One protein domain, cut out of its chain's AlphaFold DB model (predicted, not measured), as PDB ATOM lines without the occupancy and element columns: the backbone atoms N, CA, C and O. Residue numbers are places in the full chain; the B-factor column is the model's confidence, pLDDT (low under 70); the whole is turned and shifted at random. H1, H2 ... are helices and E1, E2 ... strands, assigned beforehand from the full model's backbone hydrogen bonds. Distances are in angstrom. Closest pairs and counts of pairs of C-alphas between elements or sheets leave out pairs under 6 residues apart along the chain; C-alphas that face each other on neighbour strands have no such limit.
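AT A GLANCE: This is residues 24 to 138 of the 170 residues of the protein "Heat shock protein 30" of Triplophysa tibetana (UniProt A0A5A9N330). Picture a long rod: helix H1 makes one end and the long hairpin of E2 and E3 the other, overlapping near the middle, where E1 beside E2 and the small hairpin of E4 and E5 add thickness. The 115 printed residues have one named helix, then five named strands, in antiparallel sheets E1 - E2 - E3 and E4 - E5. The class is mixed; the whole is loose, radius of gyration of the C-alphas 18.8 A, spanning 78 by 24 by 21 A.

HOW THE PARTS SIT: Start at H1, residues 24 to 53, with every O i to N i+4 pair within hydrogen-bond range. Its residues 42 to 53 only graze the twisted meander, each strand the antiparallel neighbour of the one before, of E1, residues 64 to 69, E2, residues 72 to 84, and E3, residues 90 to 102; the closest C-alphas of H1 and E3, Leu 46 and Phe 101, are 7.1 A apart. Within hydrogen-bond range are N 67 and O 74, 2.8 A, and N 79 and O 95, 2.9 A. In the hairpin of E4, residues 113 to 117, and E5, residues 120 to 124, find N 115 and O 122, 3.0 A.

IN THESE COORDINATES: Find C-alpha 24 at (-29.403, 25.418, -56.452); H1 runs 43.6 A from there. E2 covers 39.5 A, E3 40.3 A; E5 ends at C-alpha 124, (-12.434, 29.165, -29.499).

THE WHOLE: The C-alphas farthest apart, Glu 24 and Glu 87, are 78.0 A apart. The printed part has no cut and no long link; pLDDT is under 70 in 49 residues, among them 124 to 138.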
ATOM      1  N   GLU A  24     -29.588  24.089 -57.044       52.72
ATOM      2  CA  GLU A  24     -29.403  25.418 -56.452       52.72
ATOM      3  C   GLU A  24     -29.177  25.390 -54.929       52.72
ATOM      4  O   GLU A  24     -28.318  26.122 -54.434       52.72
ATOM      5  N   ILE A  25     -29.872  24.524 -54.176       58.88
ATOM      6  CA  ILE A  25     -29.704  24.421 -52.711       58.88
ATOM      7  C   ILE A  25     -28.364  23.758 -52.384       58.88
ATOM      8  O   ILE A  25     -27.649  24.193 -51.479       58.88
ATOM      9  N   THR A  26     -27.967  22.749 -53.167       61.56
ATOM     10  CA  THR A  26     -26.634  22.143 -53.044       61.56
ATOM     11  C   THR A  26     -25.536  23.144 -53.396       61.56
ATOM     12  O   THR A  26     -24.471  23.118 -52.785       61.56
ATOM     13  N   SER A  27     -25.776  24.037 -54.363       60.53
ATOM     14  CA  SER A  27     -24.809  25.071 -54.740       60.53
ATOM     15  C   SER A  27     -24.649  26.130 -53.654       60.53
ATOM     16  O   SER A  27     -23.519  26.447 -53.292       60.53
ATOM     17  N   LEU A  28     -25.751  26.615 -53.074       58.72
ATOM     18  CA  LEU A  28     -25.706  27.593 -51.986       58.72
ATOM     19  C   LEU A  28     -25.013  27.017 -50.741       58.72
ATOM     20  O   LEU A  28     -24.123  27.654 -50.184       58.72
ATOM     21  N   TYR A  29     -25.329  25.771 -50.375       64.69
ATOM     22  CA  TYR A  29     -24.675  25.079 -49.262       64.69
ATOM     23  C   TYR A  29     -23.181  24.837 -49.518       64.69
ATOM     24  O   TYR A  29     -22.363  25.034 -48.622       64.69
ATOM     25  N   ARG A  30     -22.792  24.472 -50.750       67.44
ATOM     26  CA  ARG A  30     -21.373  24.346 -51.123       67.44
ATOM     27  C   ARG A  30     -20.621  25.664 -50.978       67.44
ATOM     28  O   ARG A  30     -19.508  25.632 -50.469       67.44
ATOM     29  N   HIS A  31     -21.199  26.789 -51.399       68.88
ATOM     30  CA  HIS A  31     -20.544  28.093 -51.273       68.88
ATOM     31  C   HIS A  31     -20.358  28.497 -49.809       68.88
ATOM     32  O   HIS A  31     -19.246  28.833 -49.415       68.88
ATOM     33  N   THR A  32     -21.399  28.371 -48.982       63.59
ATOM     34  CA  THR A  32     -21.290  28.673 -47.546       63.59
ATOM     35  C   THR A  32     -20.275  27.762 -46.854       63.59
ATOM     36  O   THR A  32     -19.451  28.239 -46.084       63.59
ATOM     37  N   LEU A  33     -20.265  26.461 -47.165       67.94
ATOM     38  CA  LEU A  33     -19.284  25.534 -46.596       67.94
ATOM     39  C   LEU A  33     -17.848  25.799 -47.059       67.94
ATOM     40  O   LEU A  33     -16.914  25.572 -46.292       67.94
ATOM     41  N   GLN A  34     -17.653  26.222 -48.309       71.31
ATOM     42  CA  GLN A  34     -16.331  26.587 -48.816       71.31
ATOM     43  C   GLN A  34     -15.785  27.821 -48.098       71.31
ATOM     44  O   GLN A  34     -14.604  27.824 -47.751       71.31
ATOM     45  N   GLU A  35     -16.643  28.807 -47.829       68.56
ATOM     46  CA  GLU A  35     -16.277  30.004 -47.072       68.56
ATOM     47  C   GLU A  35     -15.851  29.632 -45.650       68.56
ATOM     48  O   GLU A  35     -14.700  29.846 -45.289       68.56
ATOM     49  N   VAL A  36     -16.703  28.915 -44.910       64.31
ATOM     50  CA  VAL A  36     -16.413  28.427 -43.545       64.31
ATOM     51  C   VAL A  36     -15.094  27.643 -43.497       64.31
ATOM     52  O   VAL A  36     -14.274  27.798 -42.589       64.31
ATOM     53  N   LYS A  37     -14.855  26.782 -44.495       69.31
ATOM     54  CA  LYS A  37     -13.625  25.986 -44.581       69.31
ATOM     55  C   LYS A  37     -12.390  26.870 -44.777       69.31
ATOM     56  O   LYS A  37     -11.356  26.600 -44.170       69.31
ATOM     57  N   ARG A  38     -12.494  27.909 -45.607       73.50
ATOM     58  CA  ARG A  38     -11.423  28.882 -45.836       73.50
ATOM     59  C   ARG A  38     -11.154  29.706 -44.574       73.50
ATOM     60  O   ARG A  38      -9.991  29.855 -44.207       73.50
ATOM     61  N   SER A  39     -12.197  30.174 -43.891       64.81
ATOM     62  CA  SER A  39     -12.094  30.934 -42.638       64.81
ATOM     63  C   SER A  39     -11.369  30.138 -41.558       64.81
ATOM     64  O   SER A  39     -10.483  30.658 -40.882       64.81
ATOM     65  N   LEU A  40     -11.687  28.848 -41.446       66.88
ATOM     66  CA  LEU A  40     -11.017  27.948 -40.521       66.88
ATOM     67  C   LEU A  40      -9.524  27.785 -40.841       66.88
ATOM     68  O   LEU A  40      -8.697  27.891 -39.942       66.88
ATOM     69  N   GLU A  41      -9.168  27.560 -42.106       73.38
ATOM     70  CA  GLU A  41      -7.762  27.419 -42.508       73.38
ATOM     71  C   GLU A  41      -6.970  28.712 -42.238       73.38
ATOM     72  O   GLU A  41      -5.798  28.687 -41.862       73.38
ATOM     73  N   GLN A  42      -7.613  29.873 -42.398       69.19
ATOM     74  CA  GLN A  42      -7.015  31.157 -42.033       69.19
ATOM     75  C   GLN A  42      -6.829  31.294 -40.518       69.19
ATOM     76  O   GLN A  42      -5.799  31.814 -40.090       69.19
ATOM     77  N   LEU A  43      -7.770  30.802 -39.709       69.75
ATOM     78  CA  LEU A  43      -7.640  30.786 -38.253       69.75
ATOM     79  C   LEU A  43      -6.495  29.868 -37.793       69.75
ATOM     80  O   LEU A  43      -5.719  30.258 -36.923       69.75
ATOM     81  N   GLU A  44      -6.324  28.704 -38.423       70.62
ATOM     82  CA  GLU A  44      -5.185  27.800 -38.182       70.62
ATOM     83  C   GLU A  44      -3.842  28.453 -38.563       70.62
ATOM     84  O   GLU A  44      -2.847  28.318 -37.853       70.62
ATOM     85  N   LYS A  45      -3.799  29.237 -39.647       73.75
ATOM     86  CA  LYS A  45      -2.597  30.008 -40.019       73.75
ATOM     87  C   LYS A  45      -2.291  31.125 -39.027       73.75
ATOM     88  O   LYS A  45      -1.129  31.328 -38.678       73.75
ATOM     89  N   LEU A  46      -3.316  31.850 -38.574       70.88
ATOM     90  CA  LEU A  46      -3.168  32.875 -37.537       70.88
ATOM     91  C   LEU A  46      -2.614  32.276 -36.255       70.88
ATOM     92  O   LEU A  46      -1.714  32.844 -35.648       70.88
ATOM     93  N   HIS A  47      -3.120  31.108 -35.887       68.44
ATOM     94  CA  HIS A  47      -2.662  30.347 -34.743       68.44
ATOM     95  C   HIS A  47      -1.182  29.969 -34.838       68.44
ATOM     96  O   HIS A  47      -0.418  30.274 -33.923       68.44
ATOM     97  N   HIS A  48      -0.757  29.391 -35.963       72.06
ATOM     98  CA  HIS A  48       0.645  29.039 -36.172       72.06
ATOM     99  C   HIS A  48       1.550  30.272 -36.090       72.06
ATOM    100  O   HIS A  48       2.574  30.248 -35.416       72.06
ATOM    101  N   LYS A  49       1.119  31.380 -36.701       72.00
ATOM    102  CA  LYS A  49       1.841  32.654 -36.668       72.00
ATOM    103  C   LYS A  49       1.956  33.223 -35.251       72.00
ATOM    104  O   LYS A  49       3.022  33.679 -34.859       72.00
ATOM    105  N   ILE A  50       0.871  33.165 -34.479       71.12
ATOM    106  CA  ILE A  50       0.849  33.538 -33.061       71.12
ATOM    107  C   ILE A  50       1.828  32.652 -32.274       71.12
ATOM    108  O   ILE A  50       2.611  33.160 -31.481       71.12
ATOM    109  N   SER A  51       1.832  31.341 -32.517       71.25
ATOM    110  CA  SER A  51       2.722  30.398 -31.835       71.25
ATOM    111  C   SER A  51       4.201  30.584 -32.192       71.25
ATOM    112  O   SER A  51       5.051  30.413 -31.322       71.25
ATOM    113  N   GLU A  52       4.518  30.922 -33.443       69.81
ATOM    114  CA  GLU A  52       5.881  31.226 -33.895       69.81
ATOM    115  C   GLU A  52       6.399  32.510 -33.237       69.81
ATOM    116  O   GLU A  52       7.455  32.493 -32.598       69.81
ATOM    117  N   ASP A  53       5.600  33.584 -33.302       64.50
ATOM    118  CA  ASP A  53       5.900  34.887 -32.690       64.50
ATOM    119  C   ASP A  53       6.079  34.775 -31.155       64.50
ATOM    120  O   ASP A  53       6.778  35.587 -30.549       64.50
ATOM    121  N   MET A  54       5.463  33.769 -30.520       66.88
ATOM    122  CA  MET A  54       5.489  33.540 -29.067       66.88
ATOM    123  C   MET A  54       6.349  32.346 -28.634       66.88
ATOM    124  O   MET A  54       6.305  31.968 -27.462       66.88
ATOM    125  N   SER A  55       7.117  31.722 -29.537       58.69
ATOM    126  CA  SER A  55       7.950  30.578 -29.150       58.69
ATOM    127  C   SER A  55       8.970  30.991 -28.075       58.69
ATOM    128  O   SER A  55       9.512  32.099 -28.103       58.69
ATOM    129  N   GLY A  56       9.167  30.113 -27.082       58.03
ATOM    130  CA  GLY A  56       9.604  30.398 -25.702       58.03
ATOM    131  C   GLY A  56      10.996  31.002 -25.458       58.03
ATOM    132  O   GLY A  56      11.554  30.810 -24.381       58.03
ATOM    133  N   LYS A  57      11.579  31.737 -26.410       62.66
ATOM    134  CA  LYS A  57      12.842  32.461 -26.214       62.66
ATOM    135  C   LYS A  57      12.680  33.792 -25.468       62.66
ATOM    136  O   LYS A  57      13.637  34.231 -24.832       62.66
ATOM    137  N   TYR A  58      11.502  34.426 -25.498       69.12
ATOM    138  CA  TYR A  58      11.345  35.793 -24.972       69.12
ATOM    139  C   TYR A  58      10.277  35.955 -23.888       69.12
ATOM    140  O   TYR A  58      10.573  36.594 -22.880       69.12
ATOM    141  N   PHE A  59       9.103  35.340 -24.051       75.88
ATOM    142  CA  PHE A  59       7.966  35.487 -23.137       75.88
ATOM    143  C   PHE A  59       7.460  34.121 -22.683       75.88
ATOM    144  O   PHE A  59       7.306  33.207 -23.496       75.88
ATOM    145  N   SER A  60       7.183  33.997 -21.391       74.75
ATOM    146  CA  SER A  60       6.433  32.871 -20.848       74.75
ATOM    147  C   SER A  60       4.968  33.061 -21.220       74.75
ATOM    148  O   SER A  60       4.508  34.206 -21.303       74.75
ATOM    149  N   PRO A  61       4.193  31.981 -21.388       71.56
ATOM    150  CA  PRO A  61       2.761  32.098 -21.590       71.56
ATOM    151  C   PRO A  61       2.122  33.049 -20.568       71.56
ATOM    152  O   PRO A  61       1.230  33.812 -20.928       71.56
ATOM    153  N   GLU A  62       2.590  33.018 -19.306       74.81
ATOM    154  CA  GLU A  62       2.095  33.766 -18.132       74.81
ATOM    155  C   GLU A  62       2.094  35.270 -18.347       74.81
ATOM    156  O   GLU A  62       1.210  35.959 -17.849       74.81
ATOM    157  N   GLU A  63       3.029  35.734 -19.160       77.44
ATOM    158  CA  GLU A  63       3.322  37.135 -19.412       77.44
ATOM    159  C   GLU A  63       2.538  37.674 -20.621       77.44
ATOM    160  O   GLU A  63       2.698  38.836 -20.997       77.44
ATOM    161  N   LEU A  64       1.677  36.842 -21.223       79.44
ATOM    162  CA  LEU A  64       0.857  37.163 -22.388       79.44
ATOM    163  C   LEU A  64      -0.578  37.559 -22.009       79.44
ATOM    164  O   LEU A  64      -1.232  36.944 -21.168       79.44
ATOM    165  N   SER A  65      -1.105  38.544 -22.730       79.12
ATOM    166  CA  SER A  65      -2.475  39.051 -22.665       79.12
ATOM    167  C   SER A  65      -3.081  39.059 -24.063       79.12
ATOM    168  O   SER A  65      -2.479  39.578 -25.005       79.12
ATOM    169  N   VAL A  66      -4.309  38.560 -24.184       79.38
ATOM    170  CA  VAL A  66      -5.076  38.583 -25.434       79.38
ATOM    171  C   VAL A  66      -6.308  39.444 -25.256       79.38
ATOM    172  O   VAL A  66      -7.049  39.293 -24.287       79.38
ATOM    173  N   LYS A  67      -6.523  40.362 -26.193       80.56
ATOM    174  CA  LYS A  67      -7.677  41.253 -26.226       80.56
ATOM    175  C   LYS A  67      -8.284  41.227 -27.608       80.56
ATOM    176  O   LYS A  67      -7.583  41.359 -28.607       80.56
ATOM    177  N   GLN A  68      -9.597  41.113 -27.661       79.56
ATOM    178  CA  GLN A  68     -10.320  41.302 -28.898       79.56
ATOM    179  C   GLN A  68     -10.791  42.748 -29.006       79.56
ATOM    180  O   GLN A  68     -11.379  43.293 -28.072       79.56
ATOM    181  N   VAL A  69     -10.544  43.359 -30.162       80.94
ATOM    182  CA  VAL A  69     -11.012  44.708 -30.486       80.94
ATOM    183  C   VAL A  69     -11.677  44.657 -31.859       80.94
ATOM    184  O   VAL A  69     -11.013  44.622 -32.896       80.94
ATOM    185  N   GLY A  70     -13.010  44.602 -31.873       83.75
ATOM    186  CA  GLY A  70     -13.789  44.422 -33.099       83.75
ATOM    187  C   GLY A  70     -13.443  43.106 -33.806       83.75
ATOM    188  O   GLY A  70     -13.517  42.036 -33.203       83.75
ATOM    189  N   ARG A  71     -13.032  43.188 -35.082       82.69
ATOM    190  CA  ARG A  71     -12.567  42.036 -35.881       82.69
ATOM    191  C   ARG A  71     -11.055  41.803 -35.815       82.69
ATOM    192  O   ARG A  71     -10.485  41.243 -36.745       82.69
ATOM    193  N   LYS A  72     -10.386  42.262 -34.759       81.12
ATOM    194  CA  LYS A  72      -8.946  42.070 -34.580       81.12
ATOM    195  C   LYS A  72      -8.659  41.399 -33.247       81.12
ATOM    196  O   LYS A  72      -9.230  41.769 -32.220       81.12
ATOM    197  N   LEU A  73      -7.743  40.440 -33.272       81.06
ATOM    198  CA  LEU A  73      -7.179  39.818 -32.090       81.06
ATOM    199  C   LEU A  73      -5.828  40.457 -31.791       81.06
ATOM    200  O   LEU A  73      -4.899  40.374 -32.592       81.06
ATOM    201  N   GLN A  74      -5.718  41.110 -30.644       83.31
ATOM    202  CA  GLN A  74      -4.478  41.686 -30.159       83.31
ATOM    203  C   GLN A  74      -3.854  40.751 -29.129       83.31
ATOM    204  O   GLN A  74      -4.473  40.432 -28.118       83.31
ATOM    205  N   VAL A  75      -2.606  40.369 -29.362       81.62
ATOM    206  CA  VAL A  75      -1.774  39.627 -28.421       81.62
ATOM    207  C   VAL A  75      -0.645  40.543 -27.971       81.62
ATOM    208  O   VAL A  75       0.048  41.136 -28.797       81.62
ATOM    209  N   SER A  76      -0.481  40.701 -26.666       83.38
ATOM    210  CA  SER A  76       0.569  41.521 -26.066       83.38
ATOM    211  C   SER A  76       1.293  40.745 -24.985       83.38
ATOM    212  O   SER A  76       0.637  40.022 -24.243       83.38
ATOM    213  N   GLY A  77       2.593  40.950 -24.831       83.44
ATOM    214  CA  GLY A  77       3.346  40.401 -23.709       83.44
ATOM    215  C   GLY A  77       4.289  41.425 -23.108       83.44
ATOM    216  O   GLY A  77       4.776  42.306 -23.821       83.44
ATOM    217  N   LYS A  78       4.514  41.313 -21.799       85.25
ATOM    218  CA  LYS A  78       5.439  42.158 -21.043       85.25
ATOM    219  C   LYS A  78       6.209  41.311 -20.038       85.25
ATOM    220  O   LYS A  78       5.601  40.656 -19.201       85.25
ATOM    221  N   THR A  79       7.530  41.400 -20.092       84.75
ATOM    222  CA  THR A  79       8.459  40.675 -19.220       84.75
ATOM    223  C   THR A  79       9.434  41.656 -18.598       84.75
ATOM    224  O   THR A  79       9.933  42.553 -19.277       84.75
ATOM    225  N   GLU A  80       9.758  41.438 -17.328       88.50
ATOM    226  CA  GLU A  80      10.852  42.101 -16.625       88.50
ATOM    227  C   GLU A  80      11.782  41.025 -16.057       88.50
ATOM    228  O   GLU A  80      11.372  40.196 -15.248       88.50
ATOM    229  N   LYS A  81      13.042  41.011 -16.498       86.50
ATOM    230  CA  LYS A  81      14.068  40.092 -15.993       86.50
ATOM    231  C   LYS A  81      15.101  40.876 -15.207       86.50
ATOM    232  O   LYS A  81      15.751  41.766 -15.754       86.50
ATOM    233  N   LYS A  82      15.271  40.503 -13.943       89.94
ATOM    234  CA  LYS A  82      16.355  40.983 -13.091       89.94
ATOM    235  C   LYS A  82      17.560  40.062 -13.261       89.94
ATOM    236  O   LYS A  82      17.422  38.849 -13.121       89.94
ATOM    237  N   GLN A  83      18.717  40.627 -13.572       86.38
ATOM    238  CA  GLN A  83      19.988  39.908 -13.602       86.38
ATOM    239  C   GLN A  83      20.899  40.465 -12.514       86.38
ATOM    240  O   GLN A  83      20.991  41.680 -12.343       86.38
ATOM    241  N   GLU A  84      21.536  39.566 -11.774       90.06
ATOM    242  CA  GLU A  84      22.560  39.879 -10.783       90.06
ATOM    243  C   GLU A  84      23.905  39.450 -11.363       90.06
ATOM    244  O   GLU A  84      24.052  38.316 -11.819       90.06
ATOM    245  N   ASP A  85      24.863  40.368 -11.394       85.19
ATOM    246  CA  ASP A  85      26.186  40.145 -11.990       85.19
ATOM    247  C   ASP A  85      27.177  39.455 -11.038       85.19
ATOM    248  O   ASP A  85      28.327  39.218 -11.398       85.19
ATOM    249  N   GLY A  86      26.730  39.078  -9.836       82.06
ATOM    250  CA  GLY A  86      27.549  38.420  -8.815       82.06
ATOM    251  C   GLY A  86      28.479  39.369  -8.053       82.06
ATOM    252  O   GLY A  86      29.022  38.976  -7.023       82.06
ATOM    253  N   GLU A  87      28.607  40.623  -8.493       88.62
ATOM    254  CA  GLU A  87      29.358  41.686  -7.810       88.62
ATOM    255  C   GLU A  87      28.446  42.575  -6.941       88.62
ATOM    256  O   GLU A  87      28.877  43.583  -6.379       88.62
ATOM    257  N   GLY A  88      27.175  42.185  -6.794       84.31
ATOM    258  CA  GLY A  88      26.160  42.922  -6.041       84.31
ATOM    259  C   GLY A  88      25.483  44.039  -6.839       84.31
ATOM    260  O   GLY A  88      24.754  44.844  -6.254       84.31
ATOM    261  N   CYS A  89      25.694  44.098  -8.155       86.50
ATOM    262  CA  CYS A  89      24.998  45.010  -9.044       86.50
ATOM    263  C   CYS A  89      23.854  44.280  -9.777       86.50
ATOM    264  O   CYS A  89      23.849  43.068 -10.007       86.50
ATOM    265  N   TYR A  90      22.792  45.037 -10.047       89.00
ATOM    266  CA  TYR A  90      21.565  44.529 -10.642       89.00
ATOM    267  C   TYR A  90      21.284  45.265 -11.942       89.00
ATOM    268  O   TYR A  90      21.260  46.496 -11.975       89.00
ATOM    269  N   SER A  91      20.982  44.511 -12.993       89.44
ATOM    270  CA  SER A  91      20.415  45.055 -14.221       89.44
ATOM    271  C   SER A  91      18.988  44.557 -14.417       89.44
ATOM    272  O   SER A  91      18.623  43.446 -14.024       89.44
ATOM    273  N   TYR A  92      18.163  45.411 -15.016       90.31
ATOM    274  CA  TYR A  92      16.779  45.107 -15.351       90.31
ATOM    275  C   TYR A  92      16.635  45.120 -16.865       90.31
ATOM    276  O   TYR A  92      17.026  46.081 -17.526       90.31
ATOM    277  N   ARG A  93      16.053  44.057 -17.419       86.06
ATOM    278  CA  ARG A  93      15.686  43.979 -18.831       86.06
ATOM    279  C   ARG A  93      14.174  43.894 -18.948       86.06
ATOM    280  O   ARG A  93      13.586  42.884 -18.570       86.06
ATOM    281  N   ILE A  94      13.571  44.936 -19.508       85.94
ATOM    282  CA  ILE A  94      12.148  44.962 -19.846       85.94
ATOM    283  C   ILE A  94      12.001  44.637 -21.333       85.94
ATOM    284  O   ILE A  94      12.728  45.171 -22.170       85.94
ATOM    285  N   GLN A  95      11.074  43.744 -21.663       85.69
ATOM    286  CA  GLN A  95      10.678  43.455 -23.039       85.69
ATOM    287  C   GLN A  95       9.162  43.565 -23.146       85.69
ATOM    288  O   GLN A  95       8.439  43.033 -22.307       85.69
ATOM    289  N   GLU A  96       8.685  44.237 -24.189       88.38
ATOM    290  CA  GLU A  96       7.263  44.356 -24.501       88.38
ATOM    291  C   GLU A  96       7.030  44.053 -25.979       88.38
ATOM    292  O   GLU A  96       7.850  44.397 -26.834       88.38
ATOM    293  N   PHE A  97       5.903  43.420 -26.294       83.50
ATOM    294  CA  PHE A  97       5.452  43.272 -27.670       83.50
ATOM    295  C   PHE A  97       3.945  43.443 -27.784       83.50
ATOM    296  O   PHE A  97       3.186  43.120 -26.869       83.50
ATOM    297  N   ILE A  98       3.516  43.919 -28.952       82.38
ATOM    298  CA  ILE A  98       2.116  43.943 -29.361       82.38
ATOM    299  C   ILE A  98       2.035  43.428 -30.795       82.38
ATOM    300  O   ILE A  98       2.761  43.870 -31.695       82.38
ATOM    301  N   ARG A  99       1.133  42.478 -31.009       80.88
ATOM    302  CA  ARG A  99       0.787  41.935 -32.317       80.88
ATOM    303  C   ARG A  99      -0.716  41.956 -32.489       80.88
ATOM    304  O   ARG A  99      -1.462  41.667 -31.561       80.88
ATOM    305  N   VAL A 100      -1.148  42.330 -33.684       81.31
ATOM    306  CA  VAL A 100      -2.559  42.437 -34.038       81.31
ATOM    307  C   VAL A 100      -2.802  41.566 -35.255       81.31
ATOM    308  O   VAL A 100      -2.071  41.650 -36.241       81.31
ATOM    309  N   PHE A 101      -3.828  40.736 -35.166       79.06
ATOM    310  CA  PHE A 101      -4.223  39.775 -36.179       79.06
ATOM    311  C   PHE A 101      -5.654  40.072 -36.613       79.06
ATOM    312  O   PHE A 101      -6.523  40.288 -35.771       79.06
ATOM    313  N   ASP A 102      -5.906  40.101 -37.915       78.31
ATOM    314  CA  ASP A 102      -7.259  40.230 -38.448       78.31
ATOM    315  C   ASP A 102      -8.013  38.911 -38.317       78.31
ATOM    316  O   ASP A 102      -7.490  37.864 -38.690       78.31
ATOM    317  N   LEU A 103      -9.243  38.956 -37.806       76.44
ATOM    318  CA  LEU A 103     -10.120  37.794 -37.809       76.44
ATOM    319  C   LEU A 103     -10.570  37.488 -39.249       76.44
ATOM    320  O   LEU A 103     -10.896  38.424 -39.990       76.44
ATOM    321  N   PRO A 104     -10.617  36.204 -39.650       73.00
ATOM    322  CA  PRO A 104     -11.082  35.809 -40.974       73.00
ATOM    323  C   PRO A 104     -12.516  36.261 -41.261       73.00
ATOM    324  O   PRO A 104     -13.351  36.398 -40.361       73.00
ATOM    325  N   GLU A 105     -12.822  36.441 -42.541       71.38
ATOM    326  CA  GLU A 105     -14.188  36.665 -43.009       71.38
ATOM    327  C   GLU A 105     -15.017  35.397 -42.748       71.38
ATOM    328  O   GLU A 105     -14.522  34.301 -42.971       71.38
ATOM    329  N   GLY A 106     -16.212  35.515 -42.161       69.75
ATOM    330  CA  GLY A 106     -17.027  34.370 -41.709       69.75
ATOM    331  C   GLY A 106     -16.967  34.086 -40.201       69.75
ATOM    332  O   GLY A 106     -17.951  33.614 -39.637       69.75
ATOM    333  N   VAL A 107     -15.893  34.487 -39.508       73.56
ATOM    334  CA  VAL A 107     -15.813  34.359 -38.042       73.56
ATOM    335  C   VAL A 107     -16.574  35.505 -37.374       73.56
ATOM    336  O   VAL A 107     -16.269  36.681 -37.588       73.56
ATOM    337  N   ASN A 108     -17.559  35.173 -36.533       72.44
ATOM    338  CA  ASN A 108     -18.290  36.177 -35.763       72.44
ATOM    339  C   ASN A 108     -17.453  36.637 -34.551       72.44
ATOM    340  O   ASN A 108     -17.205  35.815 -33.663       72.44
ATOM    341  N   PRO A 109     -17.070  37.928 -34.464       74.12
ATOM    342  CA  PRO A 109     -16.285  38.447 -33.350       74.12
ATOM    343  C   PRO A 109     -16.934  38.191 -31.983       74.12
ATOM    344  O   PRO A 109     -16.230  37.827 -31.052       74.12
ATOM    345  N   GLU A 110     -18.255  38.287 -31.848       77.88
ATOM    346  CA  GLU A 110     -18.941  38.107 -30.554       77.88
ATOM    347  C   GLU A 110     -18.859  36.667 -30.018       77.88
ATOM    348  O   GLU A 110     -19.139  36.403 -28.852       77.88
ATOM    349  N   THR A 111     -18.491  35.720 -30.881       71.38
ATOM    350  CA  THR A 111     -18.383  34.295 -30.542       71.38
ATOM    351  C   THR A 111     -16.955  33.834 -30.294       71.38
ATOM    352  O   THR A 111     -16.739  32.663 -29.975       71.38
ATOM    353  N   VAL A 112     -15.978  34.724 -30.480       74.06
ATOM    354  CA  VAL A 112     -14.576  34.407 -30.237       74.06
ATOM    355  C   VAL A 112     -14.322  34.496 -28.738       74.06
ATOM    356  O   VAL A 112     -14.390  35.567 -28.142       74.06
ATOM    357  N   SER A 113     -14.010  33.367 -28.113       68.38
ATOM    358  CA  SER A 113     -13.562  33.312 -26.727       68.38
ATOM    359  C   SER A 113     -12.093  32.921 -26.674       68.38
ATOM    360  O   SER A 113     -11.630  32.024 -27.374       68.38
ATOM    361  N   CYS A 114     -11.336  33.626 -25.838       71.38
ATOM    362  CA  CYS A 114      -9.941  33.308 -25.578       71.38
ATOM    363  C   CYS A 114      -9.816  32.852 -24.133       71.38
ATOM    364  O   CYS A 114     -10.258  33.552 -23.224       71.38
ATOM    365  N   PHE A 115      -9.214  31.696 -23.909       66.69
ATOM    366  CA  PHE A 115      -8.966  31.199 -22.562       66.69
ATOM    367  C   PHE A 115      -7.627  30.491 -22.510       66.69
ATOM    368  O   PHE A 115      -6.983  30.251 -23.528       66.69
ATOM    369  N   ARG A 116      -7.162  30.220 -21.298       67.38
ATOM    370  CA  ARG A 116      -5.807  29.752 -21.073       67.38
ATOM    371  C   ARG A 116      -5.813  28.560 -20.140       67.38
ATOM    372  O   ARG A 116      -6.415  28.631 -19.074       67.38
ATOM    373  N   THR A 117      -5.169  27.476 -20.557       65.56
ATOM    374  CA  THR A 117      -5.106  26.212 -19.806       65.56
ATOM    375  C   THR A 117      -3.734  25.583 -20.029       65.56
ATOM    376  O   THR A 117      -3.212  25.685 -21.133       65.56
ATOM    377  N   ASP A 118      -3.112  24.992 -19.010       70.94
ATOM    378  CA  ASP A 118      -1.842  24.254 -19.148       70.94
ATOM    379  C   ASP A 118      -0.709  25.015 -19.873       70.94
ATOM    380  O   ASP A 118       0.002  24.459 -20.710       70.94
ATOM    381  N   GLY A 119      -0.553  26.318 -19.604       60.97
ATOM    382  CA  GLY A 119       0.470  27.151 -20.258       60.97
ATOM    383  C   GLY A 119       0.192  27.439 -21.741       60.97
ATOM    384  O   GLY A 119       1.034  27.993 -22.439       60.97
ATOM    385  N   LYS A 120      -0.999  27.103 -22.234       66.25
ATOM    386  CA  LYS A 120      -1.412  27.267 -23.628       66.25
ATOM    387  C   LYS A 120      -2.549  28.262 -23.733       66.25
ATOM    388  O   LYS A 120      -3.486  28.249 -22.933       66.25
ATOM    389  N   LEU A 121      -2.456  29.137 -24.723       65.12
ATOM    390  CA  LEU A 121      -3.562  30.001 -25.114       65.12
ATOM    391  C   LEU A 121      -4.529  29.189 -25.991       65.12
ATOM    392  O   LEU A 121      -4.104  28.337 -26.759       65.12
ATOM    393  N   TYR A 122      -5.823  29.442 -25.886       68.62
ATOM    394  CA  TYR A 122      -6.847  28.821 -26.717       68.62
ATOM    395  C   TYR A 122      -7.721  29.916 -27.291       68.62
ATOM    396  O   TYR A 122      -8.135  30.820 -26.563       68.62
ATOM    397  N   ILE A 123      -7.995  29.824 -28.588       70.94
ATOM    398  CA  ILE A 123      -8.939  30.692 -29.287       70.94
ATOM    399  C   ILE A 123     -10.064  29.785 -29.774       70.94
ATOM    400  O   ILE A 123      -9.863  28.951 -30.654       70.94
ATOM    401  N   GLN A 124     -11.235  29.920 -29.166       68.56
ATOM    402  CA  GLN A 124     -12.434  29.165 -29.499       68.56
ATOM    403  C   GLN A 124     -13.408  30.067 -30.251       68.56
ATOM    404  O   GLN A 124     -13.591  31.233 -29.912       68.56
ATOM    405  N   THR A 125     -14.049  29.512 -31.273       64.75
ATOM    406  CA  THR A 125     -15.114  30.177 -32.028       64.75
ATOM    407  C   THR A 125     -16.324  29.248 -32.101       64.75
ATOM    408  O   THR A 125     -16.176  28.023 -32.162       64.75
ATOM    409  N   SER A 126     -17.541  29.799 -32.049       59.06
ATOM    410  CA  SER A 126     -18.768  29.003 -32.171       59.06
ATOM    411  C   SER A 126     -19.313  29.086 -33.597       59.06
ATOM    412  O   SER A 126     -20.205  29.881 -33.888       59.06
ATOM    413  N   GLU A 127     -18.791  28.267 -34.504       54.91
ATOM    414  CA  GLU A 127     -19.348  28.151 -35.855       54.91
ATOM    415  C   GLU A 127     -20.050  26.788 -36.024       54.91
ATOM    416  O   GLU A 127     -19.433  25.780 -36.360       54.91
ATOM    417  N   ALA A 128     -21.368  26.791 -35.765       42.56
ATOM    418  CA  ALA A 128     -22.371  25.730 -35.995       42.56
ATOM    419  C   ALA A 128     -22.341  24.448 -35.098       42.56
ATOM    420  O   ALA A 128     -21.296  24.053 -34.585       42.56
ATOM    421  N   PRO A 129     -23.501  23.770 -34.881       41.53
ATOM    422  CA  PRO A 129     -23.813  23.042 -33.635       41.53
ATOM    423  C   PRO A 129     -23.121  21.702 -33.345       41.53
ATOM    424  O   PRO A 129     -23.466  21.099 -32.336       41.53
ATOM    425  N   GLU A 130     -22.194  21.188 -34.156       38.12
ATOM    426  CA  GLU A 130     -21.730  19.798 -33.950       38.12
ATOM    427  C   GLU A 130     -20.228  19.556 -33.899       38.12
ATOM    428  O   GLU A 130     -19.816  18.421 -33.666       38.12
ATOM    429  N   ARG A 131     -19.366  20.566 -34.043       40.91
ATOM    430  CA  ARG A 131     -17.922  20.341 -33.874       40.91
ATOM    431  C   ARG A 131     -17.278  21.506 -33.152       40.91
ATOM    432  O   ARG A 131     -16.794  22.442 -33.772       40.91
ATOM    433  N   MET A 132     -17.272  21.399 -31.826       36.66
ATOM    434  CA  MET A 132     -16.430  22.185 -30.933       36.66
ATOM    435  C   MET A 132     -14.975  22.025 -31.395       36.66
ATOM    436  O   MET A 132     -14.375  20.969 -31.209       36.66
ATOM    437  N   LYS A 133     -14.435  23.026 -32.094       42.94
ATOM    438  CA  LYS A 133     -13.028  23.031 -32.501       42.94
ATOM    439  C   LYS A 133     -12.230  23.760 -31.436       42.94
ATOM    440  O   LYS A 133     -12.130  24.981 -31.445       42.94
ATOM    441  N   THR A 134     -11.700  22.984 -30.502       30.03
ATOM    442  CA  THR A 134     -10.613  23.421 -29.630       30.03
ATOM    443  C   THR A 134      -9.359  23.499 -30.497       30.03
ATOM    444  O   THR A 134      -8.950  22.489 -31.065       30.03
ATOM    445  N   ILE A 135      -8.805  24.697 -30.683       43.97
ATOM    446  CA  ILE A 135      -7.541  24.884 -31.404       43.97
ATOM    447  C   ILE A 135      -6.487  25.267 -30.364       43.97
ATOM    448  O   ILE A 135      -6.508  26.364 -29.806       43.97
ATOM    449  N   ASP A 136      -5.605  24.314 -30.069       32.25
ATOM    450  CA  ASP A 136      -4.609  24.386 -29.000       32.25
ATOM    451  C   ASP A 136      -3.440  25.293 -29.399       32.25
ATOM    452  O   ASP A 136      -2.626  24.891 -30.230       32.25
ATOM    453  N   CYS A 137      -3.257  26.492 -28.825       33.88
ATOM    454  CA  CYS A 137      -1.964  27.198 -28.935       33.88
ATOM    455  C   CYS A 137      -0.963  26.536 -28.002       33.88
ATOM    456  O   CYS A 137      -0.745  26.967 -26.873       33.88
ATOM    457  N   ILE A 138      -0.358  25.458 -28.495       33.12
ATOM    458  CA  ILE A 138       0.747  24.773 -27.844       33.12
ATOM    459  C   ILE A 138       1.978  25.692 -27.848       33.12
ATOM    460  O   ILE A 138       2.793  25.651 -28.764       33.12
TER     461      ILE A 138